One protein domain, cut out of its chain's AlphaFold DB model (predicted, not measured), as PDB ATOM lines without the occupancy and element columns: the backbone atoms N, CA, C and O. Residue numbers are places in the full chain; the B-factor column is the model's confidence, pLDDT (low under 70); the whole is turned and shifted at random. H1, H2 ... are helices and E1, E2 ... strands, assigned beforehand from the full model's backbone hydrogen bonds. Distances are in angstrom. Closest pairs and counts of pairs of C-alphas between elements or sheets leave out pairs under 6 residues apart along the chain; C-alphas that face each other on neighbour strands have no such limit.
ATOM      1  N   ASP A 166     -13.131 -10.383  -0.372       93.88
ATOM      2  CA  ASP A 166     -11.882 -11.121  -0.205       93.88
ATOM      3  C   ASP A 166     -11.641 -12.123  -1.352       93.88
ATOM      4  O   ASP A 166     -12.492 -12.335  -2.224       93.88
ATOM      5  N   PHE A 167     -10.437 -12.695  -1.385       95.75
ATOM      6  CA  PHE A 167     -10.006 -13.671  -2.387       95.75
ATOM      7  C   PHE A 167      -9.373 -14.881  -1.716       95.75
ATOM      8  O   PHE A 167      -8.923 -14.810  -0.571       95.75
ATOM      9  N   ARG A 168      -9.303 -15.994  -2.448       96.62
ATOM     10  CA  ARG A 168      -8.664 -17.228  -1.981       96.62
ATOM     11  C   ARG A 168      -7.388 -17.496  -2.765       96.62
ATOM     12  O   ARG A 168      -7.409 -17.520  -3.995       96.62
ATOM     13  N   GLY A 169      -6.294 -17.716  -2.042       96.62
ATOM     14  CA  GLY A 169      -5.034 -18.225  -2.579       96.62
ATOM     15  C   GLY A 169      -4.880 -19.705  -2.256       96.62
ATOM     16  O   GLY A 169      -5.108 -20.105  -1.115       96.62
ATOM     17  N   TYR A 170      -4.491 -20.497  -3.252       96.56
ATOM     18  CA  TYR A 170      -4.285 -21.940  -3.124       96.56
ATOM     19  C   TYR A 170      -2.792 -22.243  -3.204       96.56
ATOM     20  O   TYR A 170      -2.156 -21.951  -4.219       96.56
ATOM     21  N   PHE A 171      -2.249 -22.825  -2.142       96.31
ATOM     22  CA  PHE A 171      -0.837 -23.153  -1.987       96.31
ATOM     23  C   PHE A 171      -0.669 -24.660  -2.078       96.31
ATOM     24  O   PHE A 171      -1.360 -25.373  -1.360       96.31
ATOM     25  N   ARG A 172       0.227 -25.150  -2.938       94.50
ATOM     26  CA  ARG A 172       0.415 -26.589  -3.169       94.50
ATOM     27  C   ARG A 172       1.850 -27.016  -2.892       94.50
ATOM     28  O   ARG A 172       2.785 -26.493  -3.491       94.50
ATOM     29  N   GLY A 173       2.014 -27.977  -1.991       88.88
ATOM     30  CA  GLY A 173       3.299 -28.589  -1.667       88.88
ATOM     31  C   GLY A 173       3.718 -29.691  -2.651       88.88
ATOM     32  O   GLY A 173       2.900 -30.182  -3.429       88.88
ATOM     33  N   PRO A 174       4.982 -30.143  -2.588       82.56
ATOM     34  CA  PRO A 174       5.533 -31.159  -3.494       82.56
ATOM     35  C   PRO A 174       4.867 -32.538  -3.356       82.56
ATOM     36  O   PRO A 174       4.871 -33.317  -4.302       82.56
ATOM     37  N   THR A 175       4.278 -32.836  -2.197       82.50
ATOM     38  CA  THR A 175       3.526 -34.073  -1.928       82.50
ATOM     39  C   THR A 175       2.053 -33.989  -2.346       82.50
ATOM     40  O   THR A 175       1.297 -34.925  -2.108       82.50
ATOM     41  N   GLY A 176       1.623 -32.866  -2.935       83.12
ATOM     42  CA  GLY A 176       0.236 -32.621  -3.339       83.12
ATOM     43  C   GLY A 176      -0.665 -32.031  -2.248       83.12
ATOM     44  O   GLY A 176      -1.814 -31.711  -2.541       83.12
ATOM     45  N   ILE A 177      -0.165 -31.841  -1.019       89.19
ATOM     46  CA  ILE A 177      -0.898 -31.151   0.059       89.19
ATOM     47  C   ILE A 177      -1.256 -29.734  -0.394       89.19
ATOM     48  O   ILE A 177      -0.401 -29.018  -0.921       89.19
ATOM     49  N   GLU A 178      -2.502 -29.326  -0.158       94.88
ATOM     50  CA  GLU A 178      -3.002 -28.006  -0.524       94.88
ATOM     51  C   GLU A 178      -3.543 -27.247   0.691       94.88
ATOM     52  O   GLU A 178      -4.366 -27.763   1.444       94.88
ATOM     53  N   GLU A 179      -3.107 -25.999   0.854       96.12
ATOM     54  CA  GLU A 179      -3.630 -25.065   1.851       96.12
ATOM     55  C   GLU A 179      -4.325 -23.891   1.155       96.12
ATOM     56  O   GLU A 179      -3.840 -23.362   0.153       96.12
ATOM     57  N   THR A 180      -5.467 -23.463   1.695       96.81
ATOM     58  CA  THR A 180      -6.208 -22.303   1.185       96.81
ATOM     59  C   THR A 180      -6.185 -21.179   2.206       96.81
ATOM     60  O   THR A 180      -6.559 -21.372   3.360       96.81
ATOM     61  N   VAL A 181      -5.799 -19.986   1.767       95.75
ATOM     62  CA  VAL A 181      -5.680 -18.792   2.614       95.75
ATOM     63  C   VAL A 181      -6.416 -17.606   1.998       95.75
ATOM     64  O   VAL A 181      -6.782 -17.622   0.822       95.75
ATOM     65  N   ILE A 182      -6.646 -16.565   2.799       95.81
ATOM     66  CA  ILE A 182      -7.242 -15.311   2.331       95.81
ATOM     67  C   ILE A 182      -6.162 -14.446   1.677       95.81
ATOM     68  O   ILE A 182      -5.052 -14.329   2.203       95.81
ATOM     69  N   CYS A 183      -6.504 -13.819   0.553       95.44
ATOM     70  CA  CYS A 183      -5.666 -12.862  -0.158       95.44
ATOM     71  C   CYS A 183      -6.424 -11.568  -0.473       95.44
ATOM     72  O   CYS A 183      -7.655 -11.563  -0.558       95.44
ATOM     73  N   ASN A 184      -5.694 -10.465  -0.645       94.69
ATOM     74  CA  ASN A 184      -6.255  -9.177  -1.040       94.69
ATOM     75  C   ASN A 184      -5.185  -8.198  -1.569       94.69
ATOM     76  O   ASN A 184      -3.985  -8.470  -1.518       94.69
ATOM     77  N   VAL A 185      -5.622  -7.023  -2.037       90.75
ATOM     78  CA  VAL A 185      -4.746  -5.920  -2.494       90.75
ATOM     79  C   VAL A 185      -4.011  -5.203  -1.353       90.75
ATOM     80  O   VAL A 185      -3.066  -4.460  -1.594       90.75
ATOM     81  N   ASP A 186      -4.434  -5.427  -0.108       87.31
ATOM     82  CA  ASP A 186      -3.877  -4.816   1.099       87.31
ATOM     83  C   ASP A 186      -3.774  -5.874   2.205       87.31
ATOM     84  O   ASP A 186      -4.756  -6.562   2.498       87.31
ATOM     85  N   ALA A 187      -2.602  -5.980   2.836       87.31
ATOM     86  CA  ALA A 187      -2.341  -6.898   3.942       87.31
ATOM     87  C   ALA A 187      -3.344  -6.737   5.099       87.31
ATOM     88  O   ALA A 187      -3.782  -7.725   5.687       87.31
ATOM     89  N   LEU A 188      -3.777  -5.504   5.386       85.56
ATOM     90  CA  LEU A 188      -4.744  -5.224   6.451       85.56
ATOM     91  C   LEU A 188      -6.166  -5.694   6.104       85.56
ATOM     92  O   LEU A 188      -6.993  -5.846   6.999       85.56
ATOM     93  N   SER A 189      -6.443  -5.988   4.831       82.69
ATOM     94  CA  SER A 189      -7.731  -6.538   4.380       82.69
ATOM     95  C   SER A 189      -7.812  -8.066   4.476       82.69
ATOM     96  O   SER A 189      -8.848  -8.640   4.157       82.69
ATOM     97  N   ILE A 190      -6.743  -8.743   4.908       83.75
ATOM     98  CA  ILE A 190      -6.690 -10.212   5.040       83.75
ATOM     99  C   ILE A 190      -7.261 -10.677   6.391       83.75
ATOM    100  O   ILE A 190      -7.598 -11.846   6.560       83.75
ATOM    101  N   GLY A 191      -7.391  -9.768   7.366       68.94
ATOM    102  CA  GLY A 191      -7.997 -10.055   8.672       68.94
ATOM    103  C   GLY A 191      -7.153 -10.940   9.601       68.94
ATOM    104  O   GLY A 191      -7.633 -11.339  10.658       68.94
ATOM    105  N   THR A 192      -5.899 -11.241   9.244       66.75
ATOM    106  CA  THR A 192      -4.991 -12.060  10.061       66.75
ATOM    107  C   THR A 192      -3.990 -11.183  10.822       66.75
ATOM    108  O   THR A 192      -3.476 -10.206  10.288       66.75
ATOM    109  N   ARG A 193      -3.700 -11.529  12.088       66.31
ATOM    110  CA  ARG A 193      -2.602 -10.924  12.881       66.31
ATOM    111  C   ARG A 193      -1.250 -11.622  12.652       66.31
ATOM    112  O   ARG A 193      -0.285 -11.326  13.347       66.31
ATOM    113  N   GLY A 194      -1.221 -12.604  11.751       74.19
ATOM    114  CA  GLY A 194      -0.067 -13.453  11.471       74.19
ATOM    115  C   GLY A 194       0.823 -12.908  10.350       74.19
ATOM    116  O   GLY A 194       0.546 -11.844   9.791       74.19
ATOM    117  N   PRO A 195       1.899 -13.634  10.009       87.38
ATOM    118  CA  PRO A 195       2.764 -13.265   8.899       87.38
ATOM    119  C   PRO A 195       2.018 -13.340   7.555       87.38
ATOM    120  O   PRO A 195       1.077 -14.117   7.373       87.38
ATOM    121  N   THR A 196       2.441 -12.505   6.604       93.06
ATOM    122  CA  THR A 196       1.817 -12.380   5.280       93.06
ATOM    123  C   THR A 196       2.831 -12.626   4.171       93.06
ATOM    124  O   THR A 196       3.993 -12.229   4.257       93.06
ATOM    125  N   CYS A 197       2.374 -13.278   3.108       94.88
ATOM    126  CA  CYS A 197       3.099 -13.405   1.855       94.88
ATOM    127  C   CYS A 197       2.823 -12.179   0.984       94.88
ATOM    128  O   CYS A 197       1.662 -11.839   0.751       94.88
ATOM    129  N   GLN A 198       3.881 -11.553   0.470       94.31
ATOM    130  CA  GLN A 198       3.796 -10.413  -0.437       94.31
ATOM    131  C   GLN A 198       4.299 -10.800  -1.829       94.31
ATOM    132  O   GLN A 198       5.436 -11.239  -1.990       94.31
ATOM    133  N   TYR A 199       3.471 -10.561  -2.843       93.00
ATOM    134  CA  TYR A 199       3.808 -10.749  -4.248       93.00
ATOM    135  C   TYR A 199       3.813  -9.388  -4.924       93.00
ATOM    136  O   TYR A 199       2.779  -8.730  -5.016       93.00
ATOM    137  N   ARG A 200       4.986  -8.949  -5.377       89.81
ATOM    138  CA  ARG A 200       5.139  -7.701  -6.123       89.81
ATOM    139  C   ARG A 200       5.434  -8.020  -7.582       89.81
ATOM    140  O   ARG A 200       6.408  -8.710  -7.869       89.81
ATOM    141  N   ASN A 201       4.640  -7.473  -8.495       84.81
ATOM    142  CA  ASN A 201       4.999  -7.445  -9.905       84.81
ATOM    143  C   ASN A 201       5.980  -6.285 -10.132       84.81
ATOM    144  O   ASN A 201       5.677  -5.129  -9.831       84.81
ATOM    145  N   THR A 202       7.178  -6.597 -10.618       82.44
ATOM    146  CA  THR A 202       8.246  -5.612 -10.828       82.44
ATOM    147  C   THR A 202       7.977  -4.681 -12.003       82.44
ATOM    148  O   THR A 202       8.393  -3.530 -11.949       82.44
ATOM    149  N   ASP A 203       7.289  -5.167 -13.039       78.06
ATOM    150  CA  ASP A 203       7.031  -4.406 -14.264       78.06
ATOM    151  C   ASP A 203       5.894  -3.395 -14.044       78.06
ATOM    152  O   ASP A 203       5.949  -2.268 -14.526       78.06
ATOM    153  N   SER A 204       4.871  -3.780 -13.276       79.88
ATOM    154  CA  SER A 204       3.676  -2.960 -13.048       79.88
ATOM    155  C   SER A 204       3.605  -2.284 -11.679       79.88
ATOM    156  O   SER A 204       2.731  -1.449 -11.447       79.88
ATOM    157  N   GLY A 205       4.503  -2.632 -10.754       81.62
ATOM    158  CA  GLY A 205       4.507  -2.115  -9.381       81.62
ATOM    159  C   GLY A 205       3.360  -2.638  -8.510       81.62
ATOM    160  O   GLY A 205       3.208  -2.195  -7.371       81.62
ATOM    161  N   GLU A 206       2.571  -3.573  -9.032       85.00
ATOM    162  CA  GLU A 206       1.400  -4.158  -8.387       85.00
ATOM    163  C   GLU A 206       1.793  -5.001  -7.195       85.00
ATOM    164  O   GLU A 206       2.799  -5.708  -7.240       85.00
ATOM    165  N   VAL A 207       0.980  -4.957  -6.143       89.81
ATOM    166  CA  VAL A 207       1.220  -5.745  -4.940       89.81
ATOM    167  C   VAL A 207      -0.022  -6.551  -4.603       89.81
ATOM    168  O   VAL A 207      -1.143  -6.047  -4.641       89.81
ATOM    169  N   TRP A 208       0.201  -7.817  -4.284       93.62
ATOM    170  CA  TRP A 208      -0.805  -8.764  -3.843       93.62
ATOM    171  C   TRP A 208      -0.353  -9.393  -2.536       93.62
ATOM    172  O   TRP A 208       0.824  -9.723  -2.375       93.62
ATOM    173  N   PHE A 209      -1.279  -9.557  -1.602       95.25
ATOM    174  CA  PHE A 209      -0.986 -10.093  -0.284       95.25
ATOM    175  C   PHE A 209      -1.841 -11.324  -0.019       95.25
ATOM    176  O   PHE A 209      -3.023 -11.341  -0.349       95.25
ATOM    177  N   CYS A 210      -1.258 -12.326   0.628       96.06
ATOM    178  CA  CYS A 210      -1.966 -13.490   1.157       96.06
ATOM    179  C   CYS A 210      -1.544 -13.734   2.605       96.06
ATOM    180  O   CYS A 210      -0.404 -13.440   2.968       96.06
ATOM    181  N   ALA A 211      -2.422 -14.295   3.437       95.75
ATOM    182  CA  ALA A 211      -1.978 -14.854   4.714       95.75
ATOM    183  C   ALA A 211      -0.957 -15.971   4.448       95.75
ATOM    184  O   ALA A 211      -1.072 -16.688   3.452       95.75
ATOM    185  N   GLN A 212       0.055 -16.104   5.303       93.69
ATOM    186  CA  GLN A 212       1.007 -17.199   5.162       93.69
ATOM    187  C   GLN A 212       0.320 -18.541   5.495       93.69
ATOM    188  O   GLN A 212      -0.390 -18.605   6.503       93.69
ATOM    189  N   PRO A 213       0.505 -19.598   4.679       93.88
ATOM    190  CA  PRO A 213       0.024 -20.939   5.012       93.88
ATOM    191  C   PRO A 213       0.667 -21.453   6.303       93.88
ATOM    192  O   PRO A 213       1.752 -21.010   6.684       93.88
ATOM    193  N   SER A 214       0.029 -22.417   6.963       92.44
ATOM    194  CA  SER A 214       0.539 -22.955   8.230       92.44
ATOM    195  C   SER A 214       1.775 -23.828   8.021       92.44
ATOM    196  O   SER A 214       2.663 -23.844   8.870       92.44
ATOM    197  N   THR A 215       1.838 -24.558   6.902       92.94
ATOM    198  CA  THR A 215       2.906 -25.535   6.627       92.94
ATOM    199  C   THR A 215       3.673 -25.263   5.336       92.94
ATOM    200  O   THR A 215       4.813 -25.706   5.194       92.94
ATOM    201  N   LEU A 216       3.080 -24.523   4.398       94.62
ATOM    202  CA  LEU A 216       3.662 -24.265   3.084       94.62
ATOM    203  C   LEU A 216       4.344 -22.882   2.973       94.62
ATOM    204  O   LEU A 216       3.873 -21.896   3.543       94.62
ATOM    205  N   PRO A 217       5.450 -22.772   2.210       93.88
ATOM    206  CA  PRO A 217       6.139 -21.502   1.983       93.88
ATOM    207  C   PRO A 217       5.374 -20.585   1.017       93.88
ATOM    208  O   PRO A 217       4.615 -21.038   0.169       93.88
ATOM    209  N   CYS A 218       5.643 -19.275   1.060       93.94
ATOM    210  CA  CYS A 218       4.961 -18.301   0.197       93.94
ATOM    211  C   CYS A 218       5.143 -18.547  -1.314       93.94
ATOM    212  O   CYS A 218       4.296 -18.178  -2.115       93.94
ATOM    213  N   ASN A 219       6.236 -19.178  -1.743       91.50
ATOM    214  CA  ASN A 219       6.464 -19.455  -3.164       91.50
ATOM    215  C   ASN A 219       5.658 -20.653  -3.701       91.50
ATOM    216  O   ASN A 219       5.778 -20.958  -4.885       91.50
ATOM    217  N   SER A 220       4.840 -21.315  -2.875       93.81
ATOM    218  CA  SER A 220       3.993 -22.432  -3.304       93.81
ATOM    219  C   SER A 220       2.580 -22.019  -3.734       93.81
ATOM    220  O   SER A 220       1.736 -22.883  -3.970       93.81
ATOM    221  N   LEU A 221       2.301 -20.714  -3.861       94.50
ATOM    222  CA  LEU A 221       1.044 -20.208  -4.411       94.50
ATOM    223  C   LEU A 221       0.883 -20.657  -5.874       94.50
ATOM    224  O   LEU A 221       1.617 -20.216  -6.757       94.50
ATOM    225  N   VAL A 222      -0.116 -21.499  -6.139       93.00
ATOM    226  CA  VAL A 222      -0.401 -22.042  -7.478       93.00
ATOM    227  C   VAL A 222      -1.728 -21.564  -8.053       93.00
ATOM    228  O   VAL A 222      -1.885 -21.542  -9.272       93.00
ATOM    229  N   GLY A 223      -2.686 -21.164  -7.212       92.94
ATOM    230  CA  GLY A 223      -4.036 -20.816  -7.658       92.94
ATOM    231  C   GLY A 223      -4.628 -19.590  -6.975       92.94
ATOM    232  O   GLY A 223      -4.240 -19.222  -5.869       92.94
ATOM    233  N   HIS A 224      -5.628 -19.004  -7.629       94.25
ATOM    234  CA  HIS A 224      -6.387 -17.836  -7.179       94.25
ATOM    235  C   HIS A 224      -7.875 -17.987  -7.517       94.25
ATOM    236  O   HIS A 224      -8.210 -18.519  -8.576       94.25
ATOM    237  N   SER A 225      -8.774 -17.497  -6.664       94.31
ATOM    238  CA  SER A 225     -10.206 -17.356  -6.968       94.31
ATOM    239  C   SER A 225     -10.854 -16.211  -6.182       94.31
ATOM    240  O   SER A 225     -10.278 -15.671  -5.233       94.31
ATOM    241  N   SER A 226     -12.080 -15.849  -6.572       92.50
ATOM    242  CA  SER A 226     -12.972 -15.041  -5.738       92.50
ATOM    243  C   SER A 226     -13.211 -15.718  -4.392       92.50
ATOM    244  O   SER A 226     -13.420 -16.929  -4.326       92.50
ATOM    245  N   GLY A 227     -13.240 -14.923  -3.330       91.94
ATOM    246  CA  GLY A 227     -13.705 -15.353  -2.025       91.94
ATOM    247  C   GLY A 227     -15.102 -14.813  -1.733       91.94
ATOM    248  O   GLY A 227     -16.013 -14.932  -2.556       91.94
ATOM    249  N   SER A 228     -15.273 -14.244  -0.549       91.94
ATOM    250  CA  SER A 228     -16.550 -13.791  -0.013       91.94
ATOM    251  C   SER A 228     -16.773 -12.294  -0.226       91.94
ATOM    252  O   SER A 228     -15.844 -11.486  -0.198       91.94
ATOM    253  N   TYR A 229     -18.041 -11.913  -0.370       91.25
ATOM    254  CA  TYR A 229     -18.470 -10.531  -0.180       91.25
ATOM    255  C   TYR A 229     -18.456 -10.201   1.315       91.25
ATOM    256  O   TYR A 229     -18.995 -10.954   2.127       91.25
ATOM    257  N   LEU A 230     -17.819  -9.091   1.681       91.50
ATOM    258  CA  LEU A 230     -17.695  -8.663   3.071       91.50
ATOM    259  C   LEU A 230     -18.926  -7.856   3.469       91.50
ATOM    260  O   LEU A 230     -19.325  -6.947   2.743       91.50
TER     261      LEU A 230
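What this domain is: This is residues 166 to 230 of the 680 residues of the protein "Protein FAM55C" of Myotis brandtii (UniProt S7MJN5). One strongly twisted, curled sheet makes the body: the hairpins E1-E2 and E3-E4 join through a short E2-E4 pairing, E5 edges E1, and the small helix H1 packs on one face. The 65 printed residues run E1 E2 H1 E3 E4 E5; the sheet's order is E3 E4 E2 E1 E5, all antiparallel. It is mostly strand and compact, radius of gyration of the C-alphas 11.5 A, spanning 32 by 30 by 22 A.

Where its parts are: Find C-alpha 166 at (-11.882, -11.121, -0.205); E1, residues 166 to 172, runs 20.0 A. Next come E2, 178 to 184, 19.1 A; H1, 187 to 190, 5.6 A; E3, 196 to 200, 12.8 A; E4, 207 to 211, 13.7 A. E5, 221 to 229, runs 22.2 A to C-alpha 229 at (-18.470, -10.531, -0.180).

How they stand to each other: Look within hydrogen-bond range: N 169 and O 181 (E1, E2), 2.9 A; N 168 and O 225 (E1, E5), 3.0 A; N 209 and O 184 (E4, E2), 2.9 A; N 199 and O 208 (E3, E4), 2.8 A. E2, H1, E3 form a split strand-helix-strand unit, E4 between the strands, its crossover right-handed. H1, too short for an O i to N i+4 pair, is on the sheet, height 7.1 A.

The domain as a whole: The farthest C-alphas, Thr 175 and Leu 230, are 33.5 A apart. The printed part has no cut and no long link; residues 191 to 193 are under pLDDT 70.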